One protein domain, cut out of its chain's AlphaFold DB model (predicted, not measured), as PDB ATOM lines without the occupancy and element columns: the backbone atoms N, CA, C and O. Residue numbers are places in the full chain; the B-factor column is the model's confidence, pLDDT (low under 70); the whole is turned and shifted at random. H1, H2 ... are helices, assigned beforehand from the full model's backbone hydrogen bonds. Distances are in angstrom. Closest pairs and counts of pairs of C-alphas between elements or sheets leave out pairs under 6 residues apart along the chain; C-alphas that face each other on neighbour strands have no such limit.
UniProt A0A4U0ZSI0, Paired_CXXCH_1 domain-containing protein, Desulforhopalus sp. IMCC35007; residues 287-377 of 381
ATOM      1  N   VAL A 287      38.616  13.358  21.682       82.00
ATOM      2  CA  VAL A 287      39.153  12.109  21.114       82.00
ATOM      3  C   VAL A 287      39.185  12.168  19.581       82.00
ATOM      4  O   VAL A 287      40.173  11.763  18.973       82.00
ATOM      5  N   TYR A 288      38.171  12.764  18.943       84.00
ATOM      6  CA  TYR A 288      38.173  12.954  17.488       84.00
ATOM      7  C   TYR A 288      39.231  13.949  17.025       84.00
ATOM      8  O   TYR A 288      39.937  13.704  16.043       84.00
ATOM      9  N   CYS A 289      39.349  15.063  17.749       86.31
ATOM     10  CA  CYS A 289      40.307  16.115  17.447       86.31
ATOM     11  C   CYS A 289      41.731  15.566  17.506       86.31
ATOM     12  O   CYS A 289      42.458  15.683  16.528       86.31
ATOM     13  N   VAL A 290      42.113  14.933  18.619       84.50
ATOM     14  CA  VAL A 290      43.474  14.414  18.834       84.50
ATOM     15  C   VAL A 290      43.770  13.188  17.976       84.50
ATOM     16  O   VAL A 290      44.916  12.986  17.580       84.50
ATOM     17  N   GLY A 291      42.746  12.402  17.622       77.50
ATOM     18  CA  GLY A 291      42.907  11.281  16.701       77.50
ATOM     19  C   GLY A 291      43.402  11.743  15.326       77.50
ATOM     20  O   GLY A 291      44.353  11.183  14.779       77.50
ATOM     21  N   CYS A 292      42.818  12.826  14.801       77.88
ATOM     22  CA  CYS A 292      43.231  13.410  13.521       77.88
ATOM     23  C   CYS A 292      44.410  14.393  13.656       77.88
ATOM     24  O   CYS A 292      45.248  14.483  12.759       77.88
ATOM     25  N   HIS A 293      44.498  15.111  14.776       83.00
ATOM     26  CA  HIS A 293      45.499  16.141  15.072       83.00
ATOM     27  C   HIS A 293      46.329  15.768  16.316       83.00
ATOM     28  O   HIS A 293      46.209  16.424  17.354       83.00
ATOM     29  N   PRO A 294      47.172  14.723  16.241       80.25
ATOM     30  CA  PRO A 294      47.964  14.272  17.383       80.25
ATOM     31  C   PRO A 294      49.077  15.266  17.741       80.25
ATOM     32  O   PRO A 294      49.573  16.002  16.884       80.25
ATOM     33  N   GLY A 295      49.530  15.229  18.994       81.50
ATOM     34  CA  GLY A 295      50.646  16.031  19.502       81.50
ATOM     35  C   GLY A 295      50.235  17.386  20.088       81.50
ATOM     36  O   GLY A 295      51.100  18.156  20.512       81.50
ATOM     37  N   PHE A 296      48.935  17.681  20.144       84.19
ATOM     38  CA  PHE A 296      48.374  18.930  20.676       84.19
ATOM     39  C   PHE A 296      47.603  18.738  21.994       84.19
ATOM     40  O   PHE A 296      47.005  19.676  22.507       84.19
ATOM     41  N   GLU A 297      47.641  17.544  22.575       81.56
ATOM     42  CA  GLU A 297      46.899  17.181  23.784       81.56
ATOM     43  C   GLU A 297      47.521  17.686  25.099       81.56
ATOM     44  O   GLU A 297      46.807  17.850  26.085       81.56
ATOM     45  N   GLN A 298      48.838  17.941  25.145       78.81
ATOM     46  CA  GLN A 298      49.538  18.225  26.413       78.81
ATOM     47  C   GLN A 298      50.327  19.537  26.470       78.81
ATOM     48  O   GLN A 298      50.454  20.115  27.543       78.81
ATOM     49  N   LYS A 299      50.903  20.009  25.360       84.19
ATOM     50  CA  LYS A 299      51.786  21.196  25.346       84.19
ATOM     51  C   LYS A 299      51.238  22.296  24.446       84.19
ATOM     52  O   LYS A 299      51.979  22.943  23.702       84.19
ATOM     53  N   HIS A 300      49.925  22.481  24.488       88.06
ATOM     54  CA  HIS A 300      49.213  23.383  23.603       88.06
ATOM     55  C   HIS A 300      47.975  24.015  24.273       88.06
ATOM     56  O   HIS A 300      47.183  23.298  24.889       88.06
ATOM     57  N   PRO A 301      47.753  25.331  24.074       87.44
ATOM     58  CA  PRO A 301      48.697  26.321  23.541       87.44
ATOM     59  C   PRO A 301      49.854  26.657  24.506       87.44
ATOM     60  O   PRO A 301      49.825  26.334  25.690       87.44
ATOM     61  N   ALA A 302      50.891  27.318  23.974       84.81
ATOM     62  CA  ALA A 302      51.998  27.916  24.739       84.81
ATOM     63  C   ALA A 302      52.754  26.964  25.697       84.81
ATOM     64  O   ALA A 302      53.266  27.391  26.727       84.81
ATOM     65  N   GLY A 303      52.850  25.675  25.358       83.75
ATOM     66  CA  GLY A 303      53.615  24.700  26.138       83.75
ATOM     67  C   GLY A 303      52.901  24.141  27.374       83.75
ATOM     68  O   GLY A 303      53.471  23.272  28.030       83.75
ATOM     69  N   GLY A 304      51.670  24.578  27.664       84.69
ATOM     70  CA  GLY A 304      50.841  24.062  28.759       84.69
ATOM     71  C   GLY A 304      49.643  23.247  28.266       84.69
ATOM     72  O   GLY A 304      49.153  23.472  27.159       84.69
ATOM     73  N   SER A 305      49.149  22.323  29.093       88.62
ATOM     74  CA  SER A 305      47.924  21.570  28.796       88.62
ATOM     75  C   SER A 305      46.699  22.411  29.126       88.62
ATOM     76  O   SER A 305      46.576  22.917  30.240       88.62
ATOM     77  N   HIS A 306      45.794  22.541  28.159       91.25
ATOM     78  CA  HIS A 306      44.540  23.273  28.327       91.25
ATOM     79  C   HIS A 306      43.305  22.377  28.240       91.25
ATOM     80  O   HIS A 306      42.203  22.885  28.374       91.25
ATOM     81  N   LEU A 307      43.450  21.059  28.078       90.50
ATOM     82  CA  LEU A 307      42.325  20.114  28.101       90.50
ATOM     83  C   LEU A 307      41.927  19.778  29.548       90.50
ATOM     84  O   LEU A 307      42.027  18.640  29.999       90.50
ATOM     85  N   VAL A 308      41.562  20.806  30.311       90.75
ATOM     86  CA  VAL A 308      41.386  20.742  31.768       90.75
ATOM     87  C   VAL A 308      40.096  21.425  32.210       90.75
ATOM     88  O   VAL A 308      39.467  22.173  31.457       90.75
ATOM     89  N   LYS A 309      39.714  21.200  33.472       94.12
ATOM     90  CA  LYS A 309      38.677  21.997  34.129       94.12
ATOM     91  C   LYS A 309      39.231  23.404  34.408       94.12
ATOM     92  O   LYS A 309      40.236  23.505  35.114       94.12
ATOM     93  N   PRO A 310      38.613  24.477  33.885       94.69
ATOM     94  CA  PRO A 310      39.055  25.833  34.180       94.69
ATOM     95  C   PRO A 310      38.836  26.213  35.652       94.69
ATOM     96  O   PRO A 310      37.965  25.665  36.331       94.69
ATOM     97  N   SER A 311      39.629  27.174  36.137       95.19
ATOM     98  CA  SER A 311      39.427  27.810  37.446       95.19
ATOM     99  C   SER A 311      38.170  28.686  37.450       95.19
ATOM    100  O   SER A 311      37.688  29.072  36.388       95.19
ATOM    101  N   GLU A 312      37.668  29.067  38.627       95.06
ATOM    102  CA  GLU A 312      36.482  29.939  38.746       95.06
ATOM    103  C   GLU A 312      36.641  31.279  38.011       95.06
ATOM    104  O   GLU A 312      35.726  31.734  37.329       95.06
ATOM    105  N   VAL A 313      37.837  31.877  38.063       95.12
ATOM    106  CA  VAL A 313      38.137  33.127  37.344       95.12
ATOM    107  C   VAL A 313      38.025  32.931  35.829       95.12
ATOM    108  O   VAL A 313      37.431  33.756  35.134       95.12
ATOM    109  N   ILE A 314      38.551  31.816  35.311       96.12
ATOM    110  CA  ILE A 314      38.464  31.491  33.883       96.12
ATOM    111  C   ILE A 314      37.023  31.134  33.502       96.12
ATOM    112  O   ILE A 314      36.549  31.563  32.453       96.12
ATOM    113  N   LEU A 315      36.294  30.400  34.346       95.81
ATOM    114  CA  LEU A 315      34.877  30.090  34.134       95.81
ATOM    115  C   LEU A 315      34.038  31.364  34.005       95.81
ATOM    116  O   LEU A 315      33.199  31.449  33.109       95.81
ATOM    117  N   GLN A 316      34.302  32.374  34.836       94.50
ATOM    118  CA  GLN A 316      33.651  33.679  34.736       94.50
ATOM    119  C   GLN A 316      34.022  34.422  33.441       94.50
ATOM    120  O   GLN A 316      33.159  35.011  32.787       94.50
ATOM    121  N   ALA A 317      35.292  34.375  33.028       95.25
ATOM    122  CA  ALA A 317      35.735  34.983  31.773       95.25
ATOM    123  C   ALA A 317      35.092  34.322  30.538       95.25
ATOM    124  O   ALA A 317      34.774  35.008  29.560       95.25
ATOM    125  N   LEU A 318      34.895  33.002  30.592       94.75
ATOM    126  CA  LEU A 318      34.246  32.201  29.556       94.75
ATOM    127  C   LEU A 318      32.731  32.433  29.514       94.75
ATOM    128  O   LEU A 318      32.181  32.606  28.427       94.75
ATOM    129  N   SER A 319      32.053  32.487  30.665       93.12
ATOM    130  CA  SER A 319      30.598  32.697  30.725       93.12
ATOM    131  C   SER A 319      30.176  34.073  30.206       93.12
ATOM    132  O   SER A 319      29.099  34.213  29.632       93.12
ATOM    133  N   THR A 320      31.056  35.067  30.336       94.25
ATOM    134  CA  THR A 320      30.864  36.442  29.846       94.25
ATOM    135  C   THR A 320      31.497  36.696  28.476       94.25
ATOM    136  O   THR A 320      31.451  37.816  27.975       94.25
ATOM    137  N   SER A 321      32.094  35.684  27.836       95.12
ATOM    138  CA  SER A 321      32.869  35.854  26.594       95.12
ATOM    139  C   SER A 321      32.063  36.479  25.450       95.12
ATOM    140  O   SER A 321      32.549  37.380  24.766       95.12
ATOM    141  N   VAL A 322      30.800  36.090  25.281       95.19
ATOM    142  CA  VAL A 322      29.937  36.666  24.240       95.19
ATOM    143  C   VAL A 322      29.694  38.156  24.475       95.19
ATOM    144  O   VAL A 322      29.767  38.935  23.534       95.19
ATOM    145  N   GLU A 323      29.451  38.567  25.718       95.56
ATOM    146  CA  GLU A 323      29.225  39.973  26.066       95.56
ATOM    147  C   GLU A 323      30.520  40.792  25.974       95.56
ATOM    148  O   GLU A 323      30.540  41.870  25.388       95.56
ATOM    149  N   ARG A 324      31.622  40.259  26.510       94.56
ATOM    150  CA  ARG A 324      32.900  40.971  26.633       94.56
ATOM    151  C   ARG A 324      33.665  41.071  25.318       94.56
ATOM    152  O   ARG A 324      34.292  42.091  25.052       94.56
ATOM    153  N   ILE A 325      33.688  39.992  24.539       95.00
ATOM    154  CA  ILE A 325      34.525  39.882  23.336       95.00
ATOM    155  C   ILE A 325      33.744  39.456  22.090       95.00
ATOM    156  O   ILE A 325      34.349  39.275  21.036       95.00
ATOM    157  N   GLY A 326      32.419  39.292  22.172       95.06
ATOM    158  CA  GLY A 326      31.585  38.949  21.016       95.06
ATOM    159  C   GLY A 326      31.781  37.526  20.489       95.06
ATOM    160  O   GLY A 326      31.296  37.208  19.404       95.06
ATOM    161  N   VAL A 327      32.507  36.670  21.214       95.19
ATOM    162  CA  VAL A 327      32.892  35.324  20.772       95.19
ATOM    163  C   VAL A 327      32.451  34.304  21.803       95.19
ATOM    164  O   VAL A 327      32.722  34.467  22.987       95.19
ATOM    165  N   GLU A 328      31.818  33.227  21.349       94.19
ATOM    166  CA  GLU A 328      31.556  32.075  22.202       94.19
ATOM    167  C   GLU A 328      32.812  31.207  22.318       94.19
ATOM    168  O   GLU A 328      33.370  30.760  21.308       94.19
ATOM    169  N   LEU A 329      33.212  30.926  23.557       95.12
ATOM    170  CA  LEU A 329      34.259  29.968  23.904       95.12
ATOM    171  C   LEU A 329      33.608  28.767  24.617       95.12
ATOM    172  O   LEU A 329      33.478  28.774  25.842       95.12
ATOM    173  N   PRO A 330      33.126  27.756  23.869       93.25
ATOM    174  CA  PRO A 330      32.288  26.704  24.435       93.25
ATOM    175  C   PRO A 330      33.096  25.755  25.320       93.25
ATOM    176  O   PRO A 330      34.202  25.351  24.963       93.25
ATOM    177  N   LEU A 331      32.502  25.338  26.436       92.62
ATOM    178  CA  LEU A 331      32.991  24.234  27.261       92.62
ATOM    179  C   LEU A 331      32.171  22.978  26.991       92.62
ATOM    180  O   LEU A 331      30.965  23.054  26.763       92.62
ATOM    181  N   TYR A 332      32.802  21.817  27.095       87.31
ATOM    182  CA  TYR A 332      32.103  20.543  27.016       87.31
ATOM    183  C   TYR A 332      32.180  19.837  28.369       87.31
ATOM    184  O   TYR A 332      33.267  19.619  28.891       87.31
ATOM    185  N   ASN A 333      31.026  19.549  28.981       86.56
ATOM    186  CA  ASN A 333      30.933  19.014  30.350       86.56
ATOM    187  C   ASN A 333      31.769  19.803  31.384       86.56
ATOM    188  O   ASN A 333      32.331  19.237  32.319       86.56
ATOM    189  N   GLY A 334      31.865  21.126  31.204       90.06
ATOM    190  CA  GLY A 334      32.644  22.014  32.074       90.06
ATOM    191  C   GLY A 334      34.162  21.962  31.865       90.06
ATOM    192  O   GLY A 334      34.887  22.584  32.637       90.06
ATOM    193  N   LEU A 335      34.648  21.252  30.845       91.94
ATOM    194  CA  LEU A 335      36.061  21.161  30.480       91.94
ATOM    195  C   LEU A 335      36.361  22.018  29.249       91.94
ATOM    196  O   LEU A 335      35.530  22.143  28.341       91.94
ATOM    197  N   ILE A 336      37.564  22.594  29.216       93.81
ATOM    198  CA  ILE A 336      38.113  23.203  28.002       93.81
ATOM    199  C   ILE A 336      38.462  22.072  27.031       93.81
ATOM    200  O   ILE A 336      39.070  21.073  27.412       93.81
ATOM    201  N   GLY A 337      38.068  22.235  25.771       92.75
ATOM    202  CA  GLY A 337      38.390  21.315  24.686       92.75
ATOM    203  C   GLY A 337      39.028  22.028  23.499       92.75
ATOM    204  O   GLY A 337      39.090  23.257  23.445       92.75
ATOM    205  N   CYS A 338      39.444  21.266  22.489       93.38
ATOM    206  CA  CYS A 338      39.981  21.819  21.245       93.38
ATOM    207  C   CYS A 338      38.990  22.817  20.621       93.38
ATOM    208  O   CYS A 338      39.387  23.889  20.166       93.38
ATOM    209  N   SER A 339      37.685  22.513  20.679       93.38
ATOM    210  CA  SER A 339      36.615  23.363  20.144       93.38
ATOM    211  C   SER A 339      36.377  24.668  20.924       93.38
ATOM    212  O   SER A 339      35.655  25.548  20.445       93.38
ATOM    213  N   THR A 340      36.952  24.805  22.125       94.50
ATOM    214  CA  THR A 340      36.911  26.048  22.913       94.50
ATOM    215  C   THR A 340      37.768  27.127  22.261       94.50
ATOM    216  O   THR A 340      37.383  28.291  22.262       94.50
ATOM    217  N   CYS A 341      38.907  26.754  21.667       94.25
ATOM    218  CA  CYS A 341      39.815  27.683  20.987       94.25
ATOM    219  C   CYS A 341      39.691  27.622  19.461       94.25
ATOM    220  O   CYS A 341      39.855  28.643  18.790       94.25
ATOM    221  N   HIS A 342      39.387  26.447  18.914       94.88
ATOM    222  CA  HIS A 342      39.226  26.207  17.486       94.88
ATOM    223  C   HIS A 342      37.745  26.082  17.129       94.88
ATOM    224  O   HIS A 342      36.958  25.502  17.869       94.88
ATOM    225  N   ASN A 343      37.338  26.599  15.980       95.19
ATOM    226  CA  ASN A 343      36.010  26.368  15.443       95.19
ATOM    227  C   ASN A 343      36.105  25.353  14.300       95.19
ATOM    228  O   ASN A 343      36.421  25.759  13.186       95.19
ATOM    229  N   PRO A 344      35.848  24.053  14.539       93.25
ATOM    230  CA  PRO A 344      36.032  23.026  13.513       93.25
ATOM    231  C   PRO A 344      35.103  23.225  12.306       93.25
ATOM    232  O   PRO A 344      35.354  22.666  11.242       93.25
ATOM    233  N   HIS A 345      34.058  24.043  12.439       94.31
ATOM    234  CA  HIS A 345      33.065  24.209  11.395       94.31
ATOM    235  C   HIS A 345      33.573  25.035  10.208       94.31
ATOM    236  O   HIS A 345      34.411  25.932  10.353       94.31
ATOM    237  N   GLU A 346      33.077  24.717   9.015       92.94
ATOM    238  CA  GLU A 346      33.204  25.567   7.828       92.94
ATOM    239  C   GLU A 346      32.416  26.871   8.029       92.94
ATOM    240  O   GLU A 346      31.420  26.906   8.761       92.94
ATOM    241  N   GLU A 347      32.852  27.972   7.410       91.00
ATOM    242  CA  GLU A 347      32.054  29.200   7.438       91.00
ATOM    243  C   GLU A 347      30.677  28.987   6.828       91.00
ATOM    244  O   GLU A 347      30.488  28.205   5.906       91.00
ATOM    245  N   GLY A 348      29.697  29.701   7.375       90.25
ATOM    246  CA  GLY A 348      28.319  29.621   6.924       90.25
ATOM    247  C   GLY A 348      27.555  28.431   7.499       90.25
ATOM    248  O   GLY A 348      26.329  28.436   7.403       90.25
ATOM    249  N   VAL A 349      28.215  27.464   8.148       93.94
ATOM    250  CA  VAL A 349      27.537  26.344   8.821       93.94
ATOM    251  C   VAL A 349      26.788  26.839  10.054       93.94
ATOM    252  O   VAL A 349      25.566  26.740  10.105       93.94
ATOM    253  N   ILE A 350      27.502  27.425  11.020       92.81
ATOM    254  CA  ILE A 350      26.890  28.003  12.223       92.81
ATOM    255  C   ILE A 350      26.264  29.354  11.870       92.81
ATOM    256  O   ILE A 350      26.937  30.231  11.331       92.81
ATOM    257  N   LYS A 351      24.983  29.543  12.208       90.81
ATOM    258  CA  LYS A 351      24.243  30.779  11.890       90.81
ATOM    259  C   LYS A 351      24.340  31.854  12.968       90.81
ATOM    260  O   LYS A 351      24.007  33.009  12.723       90.81
ATOM    261  N   ILE A 352      24.823  31.494  14.154       91.69
ATOM    262  CA  ILE A 352      24.961  32.423  15.273       91.69
ATOM    263  C   ILE A 352      26.343  33.068  15.240       91.69
ATOM    264  O   ILE A 352      27.351  32.384  15.403       91.69
ATOM    265  N   SER A 353      26.380  34.394  15.081       92.56
ATOM    266  CA  SER A 353      27.615  35.163  14.870       92.56
ATOM    267  C   SER A 353      28.711  34.863  15.900       92.56
ATOM    268  O   SER A 353      29.829  34.525  15.516       92.56
ATOM    269  N   ALA A 354      28.388  34.894  17.200       93.88
ATOM    270  CA  ALA A 354      29.365  34.650  18.265       93.88
ATOM    271  C   ALA A 354      29.957  33.229  18.226       93.88
ATOM    272  O   ALA A 354      31.145  33.035  18.485       93.88
ATOM    273  N   ALA A 355      29.141  32.240  17.859       93.00
ATOM    274  CA  ALA A 355      29.529  30.836  17.771       93.00
ATOM    275  C   ALA A 355      30.284  30.510  16.468       93.00
ATOM    276  O   ALA A 355      31.145  29.627  16.458       93.00
ATOM    277  N   ALA A 356      29.993  31.238  15.385       93.75
ATOM    278  CA  ALA A 356      30.582  31.061  14.059       93.75
ATOM    279  C   ALA A 356      32.016  31.612  13.936       93.75
ATOM    280  O   ALA A 356      32.724  31.292  12.979       93.75
ATOM    281  N   GLN A 357      32.474  32.413  14.901       94.31
ATOM    282  CA  GLN A 357      33.795  33.039  14.856       94.31
ATOM    283  C   GLN A 357      34.932  32.029  14.669       94.31
ATOM    284  O   GLN A 357      34.922  30.923  15.210       94.31
ATOM    285  N   GLY A 358      35.938  32.433  13.895       90.62
ATOM    286  CA  GLY A 358      37.156  31.658  13.666       90.62
ATOM    287  C   GLY A 358      37.099  30.617  12.551       90.62
ATOM    288  O   GLY A 358      38.167  30.190  12.125       90.62
ATOM    289  N   GLY A 359      35.923  30.262  12.018       87.38
ATOM    290  CA  GLY A 359      35.777  29.206  10.999       87.38
ATOM    291  C   GLY A 359      36.637  29.393   9.737       87.38
ATOM    292  O   GLY A 359      37.081  28.398   9.157       87.38
ATOM    293  N   GLN A 360      36.947  30.653   9.390       82.25
ATOM    294  CA  GLN A 360      37.777  31.058   8.240       82.25
ATOM    295  C   GLN A 360      39.237  31.353   8.540       82.25
ATOM    296  O   GLN A 360      40.023  31.621   7.630       82.25
ATOM    297  N   ARG A 361      39.627  31.367   9.812       87.81
ATOM    298  CA  ARG A 361      40.997  31.738  10.158       87.81
ATOM    299  C   ARG A 361      41.930  30.563   9.915       87.81
ATOM    300  O   ARG A 361      41.537  29.398   9.973       87.81
ATOM    301  N   LYS A 362      43.213  30.870   9.714       83.94
ATOM    302  CA  LYS A 362      44.270  29.856   9.736       83.94
ATOM    303  C   LYS A 362      44.190  29.085  11.058       83.94
ATOM    304  O   LYS A 362      44.071  29.691  12.122       83.94
ATOM    305  N   ASN A 363      44.216  27.756  10.974       88.31
ATOM    306  CA  ASN A 363      44.004  26.838  12.101       88.31
ATOM    307  C   ASN A 363      42.643  26.996  12.800       88.31
ATOM    308  O   ASN A 363      42.467  26.487  13.898       88.31
ATOM    309  N   LYS A 364      41.683  27.698  12.194       93.69
ATOM    310  CA  LYS A 364      40.317  27.872  12.693       93.69
ATOM    311  C   LYS A 364      40.202  28.495  14.093       93.69
ATOM    312  O   LYS A 364      39.281  28.185  14.841       93.69
ATOM    313  N   LEU A 365      41.133  29.364  14.489       94.50
ATOM    314  CA  LEU A 365      41.111  29.981  15.821       94.50
ATOM    315  C   LEU A 365      39.933  30.956  15.996       94.50
ATOM    316  O   LEU A 365      39.778  31.907  15.225       94.50
ATOM    317  N   ARG A 366      39.142  30.769  17.060       94.56
ATOM    318  CA  ARG A 366      38.009  31.637  17.445       94.56
ATOM    319  C   ARG A 366      38.436  33.063  17.772       94.56
ATOM    320  O   ARG A 366      37.700  34.008  17.489       94.56
ATOM    321  N   LEU A 367      39.656  33.229  18.274       94.19
ATOM    322  CA  LEU A 367      40.297  34.515  18.555       94.19
ATOM    323  C   LEU A 367      41.573  34.678  17.726       94.19
ATOM    324  O   LEU A 367      42.111  33.703  17.204       94.19
ATOM    325  N   MET A 368      42.040  35.913  17.562       90.81
ATOM    326  CA  MET A 368      43.298  36.170  16.861       90.81
ATOM    327  C   MET A 368      44.475  35.583  17.654       90.81
ATOM    328  O   MET A 368      44.511  35.763  18.873       90.81
ATOM    329  N   PRO A 369      45.433  34.902  16.996       86.12
ATOM    330  CA  PRO A 369      46.582  34.318  17.680       86.12
ATOM    331  C   PRO A 369      47.413  35.391  18.393       86.12
ATOM    332  O   PRO A 369      47.490  36.536  17.948       86.12
ATOM    333  N   GLY A 370      48.067  34.998  19.487       85.94
ATOM    334  CA  GLY A 370      48.846  35.894  20.344       85.94
ATOM    335  C   GLY A 370      48.081  36.284  21.607       85.94
ATOM    336  O   GLY A 370      47.280  35.504  22.117       85.94
ATOM    337  N   ILE A 371      48.328  37.493  22.120       87.94
ATOM    338  CA  ILE A 371      47.807  37.916  23.429       87.94
ATOM    339  C   ILE A 371      46.275  37.905  23.495       87.94
ATOM    340  O   ILE A 371      45.724  37.495  24.508       87.94
ATOM    341  N   ILE A 372      45.593  38.263  22.400       89.75
ATOM    342  CA  ILE A 372      44.123  38.322  22.323       89.75
ATOM    343  C   ILE A 372      43.497  36.946  22.576       89.75
ATOM    344  O   ILE A 372      42.473  36.840  23.245       89.75
ATOM    345  N   GLN A 373      44.114  35.879  22.062       90.94
ATOM    346  CA  GLN A 373      43.652  34.519  22.317       90.94
ATOM    347  C   GLN A 373      43.750  34.172  23.805       90.94
ATOM    348  O   GLN A 373      42.818  33.592  24.358       90.94
ATOM    349  N   CYS A 374      44.858  34.540  24.448       91.19
ATOM    350  CA  CYS A 374      45.099  34.241  25.855       91.19
ATOM    351  C   CYS A 374      44.178  35.057  26.771       91.19
ATOM    352  O   CYS A 374      43.527  34.491  27.646       91.19
ATOM    353  N   THR A 375      44.049  36.366  26.538       92.19
ATOM    354  CA  THR A 375      43.205  37.275  27.339       92.19
ATOM    355  C   THR A 375      41.705  37.067  27.101       92.19
ATOM    356  O   THR A 375      40.859  37.568  27.849       92.19
ATOM    357  N   GLY A 376      41.346  36.244  26.111       92.38
ATOM    358  CA  GLY A 376      40.013  35.663  25.989       92.38
ATOM    359  C   GLY A 376      39.592  34.862  27.226       92.38
ATOM    360  O   GLY A 376      38.414  34.867  27.558       92.38
ATOM    361  N   CYS A 377      40.534  34.254  27.951       94.00
ATOM    362  CA  CYS A 377      40.267  33.481  29.173       94.00
ATOM    363  C   CYS A 377      41.030  34.023  30.390       94.00
ATOM    364  O   CYS A 377      40.505  34.042  31.498       94.00
TER     365      CYS A 377
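This is residues 287 to 377 of the 381 residues of the protein "Paired_CXXCH_1 domain-containing protein" of Desulforhopalus sp. IMCC35007 (UniProt A0A4U0ZSI0). With little regular structure, this is a rounded body of long loops winding round the short helix H4 in its middle, with five other short helices spread about the outside. The 91 printed residues hold six named helices, H1 to H6, and no named strand; the class is all helix, with 32 residues in named elements. It is compact, radius of gyration of the C-alphas 12.6 A, spanning 30 by 30 by 26 A.

H1, residues 287 to 292, begins at C-alpha 287 (39.153, 12.109, 21.114). H2, 312 to 319, spans 10.3 A. H3 is 321 to 325, H4 338 to 341, H5 353 to 356. H6, 371 to 375, ends at C-alpha 375 (43.205, 37.275, 27.339).

H4 is close to but not clearly touching H1, closest C-alphas Cys 289 and Cys 338, 6.9 A. H2 and H3 meet only through their tight link. Every O i to N i+4 pair is within hydrogen-bond range in H1, H2, H3 and H6; H4 and H5 are too short for one.

The printed part has no cut. The other four links are long. No printed residue is under pLDDT 70.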